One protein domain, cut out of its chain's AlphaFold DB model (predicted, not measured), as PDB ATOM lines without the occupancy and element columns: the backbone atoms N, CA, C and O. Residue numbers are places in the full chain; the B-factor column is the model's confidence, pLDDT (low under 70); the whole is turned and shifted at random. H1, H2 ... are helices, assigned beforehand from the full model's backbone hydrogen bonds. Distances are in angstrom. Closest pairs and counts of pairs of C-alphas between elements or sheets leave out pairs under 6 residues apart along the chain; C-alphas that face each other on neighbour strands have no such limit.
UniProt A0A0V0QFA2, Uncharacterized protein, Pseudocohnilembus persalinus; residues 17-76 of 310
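Overview. This is residues 17 to 76 of the 310 residues of an uncharacterized protein of Pseudocohnilembus persalinus (UniProt A0A0V0QFA2). There is little regular structure: a loose, looping strip of mostly unnamed backbone runs out to the small helix H1 near one end, then loops back through residues 46 to 66 to the shorter helix H2. Residues 22 to 28 and 70 to 76 stick out as free stretches. The printed part has 60 residues, with two named helices, H1 then H2, and no named strand. Its class is all helix, though the helices hold only 10 residues. It is loose, with a radius of gyration of the C-alphas of 13.9 A and spans of 40 by 27 by 19 A.

Along the chain. Residues 17 to 39 hold no named element. H1, residues 40 to 45, begins at C-alpha 40 (243.329, 80.840, 34.422) and is 8.4 A long. H2, residues 67 to 70, is 5.0 A long and ends at C-alpha 70 (257.612, 99.586, 36.458).

Arrangement. H1 and H2 are apart, with no C-alpha of the one within 8 A of the other. Every O i to N i+4 pair in H1 is within hydrogen-bond range; H2 is too short for such a pair, but its one O i to N i+3 pair is within range.

Size, cuts and confidence. The C-alphas of Pro 24 and Tyr 45, the two farthest apart, are 42.2 A apart. The printed part has no cut, and the link from H1 to H2, 21 residues, is long. Mean pLDDT of the printed part is 73.3; residues 17 to 32 and 65 to 74 are under 70.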
ATOM      1  N   LEU A  17     249.453 103.408  49.913       45.16
ATOM      2  CA  LEU A  17     249.102 103.196  48.496       45.16
ATOM      3  C   LEU A  17     247.757 103.844  48.102       45.16
ATOM      4  O   LEU A  17     247.462 103.968  46.916       45.16
ATOM      5  N   ASN A  18     246.952 104.290  49.073       38.38
ATOM      6  CA  ASN A  18     245.686 104.984  48.818       38.38
ATOM      7  C   ASN A  18     245.834 106.484  48.512       38.38
ATOM      8  O   ASN A  18     244.845 107.099  48.113       38.38
ATOM      9  N   GLN A  19     247.017 107.082  48.696       36.12
ATOM     10  CA  GLN A  19     247.202 108.535  48.574       36.12
ATOM     11  C   GLN A  19     247.310 109.021  47.115       36.12
ATOM     12  O   GLN A  19     247.017 110.177  46.829       36.12
ATOM     13  N   TYR A  20     247.630 108.141  46.161       42.06
ATOM     14  CA  TYR A  20     247.779 108.480  44.734       42.06
ATOM     15  C   TYR A  20     246.450 108.685  43.974       42.06
ATOM     16  O   TYR A  20     246.426 108.639  42.749       42.06
ATOM     17  N   LYS A  21     245.323 108.876  44.673       38.47
ATOM     18  CA  LYS A  21     243.974 108.864  44.072       38.47
ATOM     19  C   LYS A  21     243.615 110.082  43.213       38.47
ATOM     20  O   LYS A  21     242.579 110.042  42.558       38.47
ATOM     21  N   THR A  22     244.438 111.131  43.177       37.34
ATOM     22  CA  THR A  22     244.176 112.335  42.369       37.34
ATOM     23  C   THR A  22     245.452 112.906  41.747       37.34
ATOM     24  O   THR A  22     246.208 113.619  42.406       37.34
ATOM     25  N   LEU A  23     245.651 112.642  40.453       44.06
ATOM     26  CA  LEU A  23     246.445 113.496  39.561       44.06
ATOM     27  C   LEU A  23     245.515 114.537  38.894       44.06
ATOM     28  O   LEU A  23     244.310 114.283  38.807       44.06
ATOM     29  N   PRO A  24     246.019 115.688  38.399       40.88
ATOM     30  CA  PRO A  24     245.181 116.864  38.110       40.88
ATOM     31  C   PRO A  24     244.154 116.727  36.971       40.88
ATOM     32  O   PRO A  24     243.322 117.613  36.807       40.88
ATOM     33  N   ASN A  25     244.194 115.644  36.186       39.22
ATOM     34  CA  ASN A  25     243.467 115.524  34.913       39.22
ATOM     35  C   ASN A  25     242.281 114.537  34.936       39.22
ATOM     36  O   ASN A  25     241.841 114.089  33.881       39.22
ATOM     37  N   GLY A  26     241.767 114.157  36.110       41.41
ATOM     38  CA  GLY A  26     240.482 113.441  36.232       41.41
ATOM     39  C   GLY A  26     240.418 112.011  35.669       41.41
ATOM     40  O   GLY A  26     239.374 111.369  35.767       41.41
ATOM     41  N   ILE A  27     241.517 111.478  35.124       41.00
ATOM     42  CA  ILE A  27     241.627 110.064  34.751       41.00
ATOM     43  C   ILE A  27     241.600 109.250  36.045       41.00
ATOM     44  O   ILE A  27     242.561 109.264  36.818       41.00
ATOM     45  N   GLN A  28     240.492 108.548  36.290       41.75
ATOM     46  CA  GLN A  28     240.416 107.593  37.389       41.75
ATOM     47  C   GLN A  28     241.478 106.520  37.154       41.75
ATOM     48  O   GLN A  28     241.440 105.816  36.144       41.75
ATOM     49  N   ILE A  29     242.437 106.410  38.073       47.47
ATOM     50  CA  ILE A  29     243.454 105.365  38.006       47.47
ATOM     51  C   ILE A  29     242.759 104.044  38.333       47.47
ATOM     52  O   ILE A  29     242.585 103.689  39.501       47.47
ATOM     53  N   GLU A  30     242.313 103.344  37.286       54.62
ATOM     54  CA  GLU A  30     241.825 101.975  37.395       54.62
ATOM     55  C   GLU A  30     242.871 101.138  38.134       54.62
ATOM     56  O   GLU A  30     244.048 101.143  37.775       54.62
ATOM     57  N   ASP A  31     242.408 100.432  39.168       66.81
ATOM     58  CA  ASP A  31     243.143  99.466  39.985       66.81
ATOM     59  C   ASP A  31     244.362  98.865  39.261       66.81
ATOM     60  O   ASP A  31     244.205  98.113  38.300       66.81
ATOM     61  N   PHE A  32     245.572  99.167  39.752       69.56
ATOM     62  CA  PHE A  32     246.864  98.813  39.136       69.56
ATOM     63  C   PHE A  32     247.068  97.307  38.852       69.56
ATOM     64  O   PHE A  32     248.074  96.915  38.266       69.56
ATOM     65  N   LYS A  33     246.157  96.444  39.315       76.31
ATOM     66  CA  LYS A  33     246.148  94.988  39.104       76.31
ATOM     67  C   LYS A  33     245.100  94.531  38.079       76.31
ATOM     68  O   LYS A  33     244.948  93.331  37.856       76.31
ATOM     69  N   TYR A  34     244.341  95.448  37.483       87.44
ATOM     70  CA  TYR A  34     243.302  95.123  36.515       87.44
ATOM     71  C   TYR A  34     243.916  94.666  35.191       87.44
ATOM     72  O   TYR A  34     244.686  95.386  34.557       87.44
ATOM     73  N   LYS A  35     243.553  93.449  34.775       89.50
ATOM     74  CA  LYS A  35     243.988  92.789  33.536       89.50
ATOM     75  C   LYS A  35     245.514  92.620  33.395       89.50
ATOM     76  O   LYS A  35     245.988  92.389  32.288       89.50
ATOM     77  N   THR A  36     246.284  92.664  34.487       84.94
ATOM     78  CA  THR A  36     247.755  92.501  34.451       84.94
ATOM     79  C   THR A  36     248.240  91.048  34.422       84.94
ATOM     80  O   THR A  36     249.419  90.786  34.199       84.94
ATOM     81  N   GLU A  37     247.334  90.085  34.612       87.88
ATOM     82  CA  GLU A  37     247.596  88.644  34.525       87.88
ATOM     83  C   GLU A  37     246.502  87.952  33.695       87.88
ATOM     84  O   GLU A  37     245.344  88.382  33.691       87.88
ATOM     85  N   LEU A  38     246.851  86.849  33.020       91.25
ATOM     86  CA  LEU A  38     245.900  86.041  32.250       91.25
ATOM     87  C   LEU A  38     244.927  85.264  33.156       91.25
ATOM     88  O   LEU A  38     245.297  84.680  34.178       91.25
ATOM     89  N   CYS A  39     243.668  85.196  32.736       95.12
ATOM     90  CA  CYS A  39     242.600  84.481  33.418       95.12
ATOM     91  C   CYS A  39     242.775  82.966  33.281       95.12
ATOM     92  O   CYS A  39     242.537  82.388  32.220       95.12
ATOM     93  N   LYS A  40     243.112  82.297  34.387       94.69
ATOM     94  CA  LYS A  40     243.329  80.840  34.422       94.69
ATOM     95  C   LYS A  40     242.121  80.030  33.941       94.69
ATOM     96  O   LYS A  40     242.312  79.014  33.284       94.69
ATOM     97  N   ASN A  41     240.898  80.472  34.246       95.12
ATOM     98  CA  ASN A  41     239.681  79.780  33.811       95.12
ATOM     99  C   ASN A  41     239.482  79.909  32.298       95.12
ATOM    100  O   ASN A  41     239.282  78.899  31.633       95.12
ATOM    101  N   TYR A  42     239.634  81.120  31.752       96.31
ATOM    102  CA  TYR A  42     239.517  81.347  30.314       96.31
ATOM    103  C   TYR A  42     240.594  80.582  29.531       96.31
ATOM    104  O   TYR A  42     240.276  79.871  28.588       96.31
ATOM    105  N   VAL A  43     241.853  80.629  29.983       93.94
ATOM    106  CA  VAL A  43     242.962  79.879  29.363       93.94
ATOM    107  C   VAL A  43     242.745  78.361  29.425       93.94
ATOM    108  O   VAL A  43     243.099  77.659  28.484       93.94
ATOM    109  N   LYS A  44     242.167  77.832  30.513       95.12
ATOM    110  CA  LYS A  44     241.976  76.382  30.693       95.12
ATOM    111  C   LYS A  44     240.721  75.830  30.008       95.12
ATOM    112  O   LYS A  44     240.736  74.678  29.582       95.12
ATOM    113  N   TYR A  45     239.636  76.602  29.960       95.44
ATOM    114  CA  TYR A  45     238.308  76.121  29.554       95.44
ATOM    115  C   TYR A  45     237.707  76.875  28.355       95.44
ATOM    116  O   TYR A  45     236.601  76.546  27.939       95.44
ATOM    117  N   GLY A  46     238.362  77.921  27.841       94.25
ATOM    118  CA  GLY A  46     237.813  78.823  26.815       94.25
ATOM    119  C   GLY A  46     236.703  79.762  27.313       94.25
ATOM    120  O   GLY A  46     236.233  80.614  26.567       94.25
ATOM    121  N   HIS A  47     236.286  79.632  28.576       95.12
ATOM    122  CA  HIS A  47     235.211  80.410  29.189       95.12
ATOM    123  C   HIS A  47     235.575  80.827  30.622       95.12
ATOM    124  O   HIS A  47     236.312  80.143  31.336       95.12
ATOM    125  N   CYS A  48     235.038  81.966  31.056       96.88
ATOM    126  CA  CYS A  48     235.198  82.500  32.400       96.88
ATOM    127  C   CYS A  48     233.832  82.962  32.929       96.88
ATOM    128  O   CYS A  48     233.210  83.794  32.272       96.88
ATOM    129  N   PRO A  49     233.396  82.536  34.131       96.81
ATOM    130  CA  PRO A  49     232.075  82.888  34.665       96.81
ATOM    131  C   PRO A  49     231.896  84.394  34.924       96.81
ATOM    132  O   PRO A  49     230.774  84.866  35.073       96.81
ATOM    133  N   TYR A  50     232.991  85.158  34.972       94.88
ATOM    134  CA  TYR A  50     232.965  86.611  35.139       94.88
ATOM    135  C   TYR A  50     232.856  87.384  33.812       94.88
ATOM    136  O   TYR A  50     232.659  88.598  33.851       94.88
ATOM    137  N   ASN A  51     232.970  86.709  32.658       93.44
ATOM    138  CA  ASN A  51     232.926  87.308  31.319       93.44
ATOM    139  C   ASN A  51     233.789  88.591  31.235       93.44
ATOM    140  O   ASN A  51     234.888  88.635  31.786       93.44
ATOM    141  N   GLU A  52     233.306  89.644  30.580       92.50
ATOM    142  CA  GLU A  52     234.018  90.922  30.410       92.50
ATOM    143  C   GLU A  52     234.404  91.586  31.744       92.50
ATOM    144  O   GLU A  52     235.463  92.206  31.843       92.50
ATOM    145  N   LYS A  53     233.615  91.363  32.808       93.38
ATOM    146  CA  LYS A  53     233.874  91.858  34.176       93.38
ATOM    147  C   LYS A  53     235.018  91.118  34.886       93.38
ATOM    148  O   LYS A  53     235.342  91.431  36.033       93.38
ATOM    149  N   CYS A  54     235.634  90.120  34.251       94.62
ATOM    150  CA  CYS A  54     236.792  89.429  34.800       94.62
ATOM    151  C   CYS A  54     237.966  90.402  34.988       94.62
ATOM    152  O   CYS A  54     238.472  90.966  34.022       94.62
ATOM    153  N   ARG A  55     238.477  90.534  36.220       92.25
ATOM    154  CA  ARG A  55     239.662  91.365  36.524       92.25
ATOM    155  C   ARG A  55     240.979  90.824  35.949       92.25
ATOM    156  O   ARG A  55     241.999  91.492  36.066       92.25
ATOM    157  N   PHE A  56     240.957  89.652  35.314       93.06
ATOM    158  CA  PHE A  56     242.087  89.032  34.619       93.06
ATOM    159  C   PHE A  56     241.852  89.021  33.104       93.06
ATOM    160  O   PHE A  56     240.709  88.963  32.649       93.06
ATOM    161  N   ALA A  57     242.932  89.063  32.329       93.62
ATOM    162  CA  ALA A  57     242.899  89.144  30.874       93.62
ATOM    163  C   ALA A  57     242.509  87.811  30.218       93.62
ATOM    164  O   ALA A  57     243.086  86.767  30.521       93.62
ATOM    165  N   HIS A  58     241.551  87.829  29.298       95.69
ATOM    166  CA  HIS A  58     241.146  86.657  28.512       95.69
ATOM    167  C   HIS A  58     242.079  86.367  27.324       95.69
ATOM    168  O   HIS A  58     242.080  85.264  26.791       95.69
ATOM    169  N   GLY A  59     242.960  87.299  26.963       89.44
ATOM    170  CA  GLY A  59     243.988  87.079  25.950       89.44
ATOM    171  C   GLY A  59     245.062  88.159  25.975       89.44
ATOM    172  O   GLY A  59     245.004  89.080  26.787       89.44
ATOM    173  N   LYS A  60     246.033  88.066  25.055       81.62
ATOM    174  CA  LYS A  60     247.102  89.071  24.898       81.62
ATOM    175  C   LYS A  60     246.549  90.480  24.629       81.62
ATOM    176  O   LYS A  60     247.134  91.445  25.092       81.62
ATOM    177  N   SER A  61     245.410  90.580  23.939       85.44
ATOM    178  CA  SER A  61     244.692  91.831  23.651       85.44
ATOM    179  C   SER A  61     244.178  92.556  24.897       85.44
ATOM    180  O   SER A  61     244.117  93.779  24.908       85.44
ATOM    181  N   GLU A  62     243.811  91.817  25.947       89.56
ATOM    182  CA  GLU A  62     243.378  92.395  27.221       89.56
ATOM    183  C   GLU A  62     244.530  92.561  28.220       89.56
ATOM    184  O   GLU A  62     244.371  93.273  29.208       89.56
ATOM    185  N   LEU A  63     245.662  91.879  28.011       87.50
ATOM    186  CA  LEU A  63     246.749  91.793  28.983       87.50
ATOM    187  C   LEU A  63     247.507  93.124  29.076       87.50
ATOM    188  O   LEU A  63     248.409  93.404  28.288       87.50
ATOM    189  N   LYS A  64     247.163  93.931  30.082       82.06
ATOM    190  CA  LYS A  64     247.868  95.177  30.382       82.06
ATOM    191  C   LYS A  64     249.244  94.835  30.962       82.06
ATOM    192  O   LYS A  64     249.343  94.240  32.035       82.06
ATOM    193  N   LEU A  65     250.320  95.256  30.297       63.88
ATOM    194  CA  LEU A  65     251.616  95.389  30.965       63.88
ATOM    195  C   LEU A  65     251.414  96.305  32.175       63.88
ATOM    196  O   LEU A  65     250.847  97.389  32.040       63.88
ATOM    197  N   SER A  66     251.872  95.882  33.353       63.75
ATOM    198  CA  SER A  66     251.775  96.683  34.578       63.75
ATOM    199  C   SER A  66     252.827  97.803  34.582       63.75
ATOM    200  O   SER A  66     253.661  97.879  35.486       63.75
ATOM    201  N   LEU A  67     252.795  98.655  33.553       54.12
ATOM    202  CA  LEU A  67     253.712  99.773  33.323       54.12
ATOM    203  C   LEU A  67     253.768 100.687  34.545       54.12
ATOM    204  O   LEU A  67     254.849 101.005  35.016       54.12
ATOM    205  N   THR A  68     252.624 100.946  35.177       52.25
ATOM    206  CA  THR A  68     252.542 101.776  36.384       52.25
ATOM    207  C   THR A  68     253.279 101.190  37.594       52.25
ATOM    208  O   THR A  68     253.656 101.938  38.486       52.25
ATOM    209  N   LEU A  69     253.529  99.870  37.649       55.62
ATOM    210  CA  LEU A  69     254.441  99.304  38.655       55.62
ATOM    211  C   LEU A  69     255.901  99.532  38.258       55.62
ATOM    212  O   LEU A  69     256.688  99.917  39.115       55.62
ATOM    213  N   ILE A  70     256.254  99.347  36.985       54.34
ATOM    214  CA  ILE A  70     257.612  99.586  36.458       54.34
ATOM    215  C   ILE A  70     258.014 101.063  36.630       54.34
ATOM    216  O   ILE A  70     259.162 101.352  36.954       54.34
ATOM    217  N   GLU A  71     257.058 101.980  36.490       54.50
ATOM    218  CA  GLU A  71     257.209 103.424  36.703       54.50
ATOM    219  C   GLU A  71     257.236 103.826  38.187       54.50
ATOM    220  O   GLU A  71     257.638 104.946  38.509       54.50
ATOM    221  N   THR A  72     256.858 102.943  39.124       61.69
ATOM    222  CA  THR A  72     257.048 103.258  40.547       61.69
ATOM    223  C   THR A  72     258.535 103.167  40.908       61.69
ATOM    224  O   THR A  72     259.140 102.105  40.735       61.69
ATOM    225  N   PRO A  73     259.137 104.205  41.525       63.88
ATOM    226  CA  PRO A  73     260.576 104.245  41.827       63.88
ATOM    227  C   PRO A  73     261.040 103.206  42.870       63.88
ATOM    228  O   PRO A  73     262.209 103.166  43.244       63.88
ATOM    229  N   ASN A  74     260.125 102.365  43.363       69.81
ATOM    230  CA  ASN A  74     260.373 101.335  44.366       69.81
ATOM    231  C   ASN A  74     260.139  99.902  43.856       69.81
ATOM    232  O   ASN A  74     260.401  98.953  44.603       69.81
ATOM    233  N   TYR A  75     259.663  99.701  42.622       78.31
ATOM    234  CA  TYR A  75     259.470  98.351  42.093       78.31
ATOM    235  C   TYR A  75     260.808  97.637  41.932       78.31
ATOM    236  O   TYR A  75     261.728  98.125  41.280       78.31
ATOM    237  N   LYS A  76     260.922  96.471  42.572       78.25
ATOM    238  CA  LYS A  76     262.142  95.665  42.629       78.25
ATOM    239  C   LYS A  76     263.382  96.485  43.036       78.25
ATOM    240  O   LYS A  76     264.484  96.166  42.610       78.25
TER     241      LYS A  76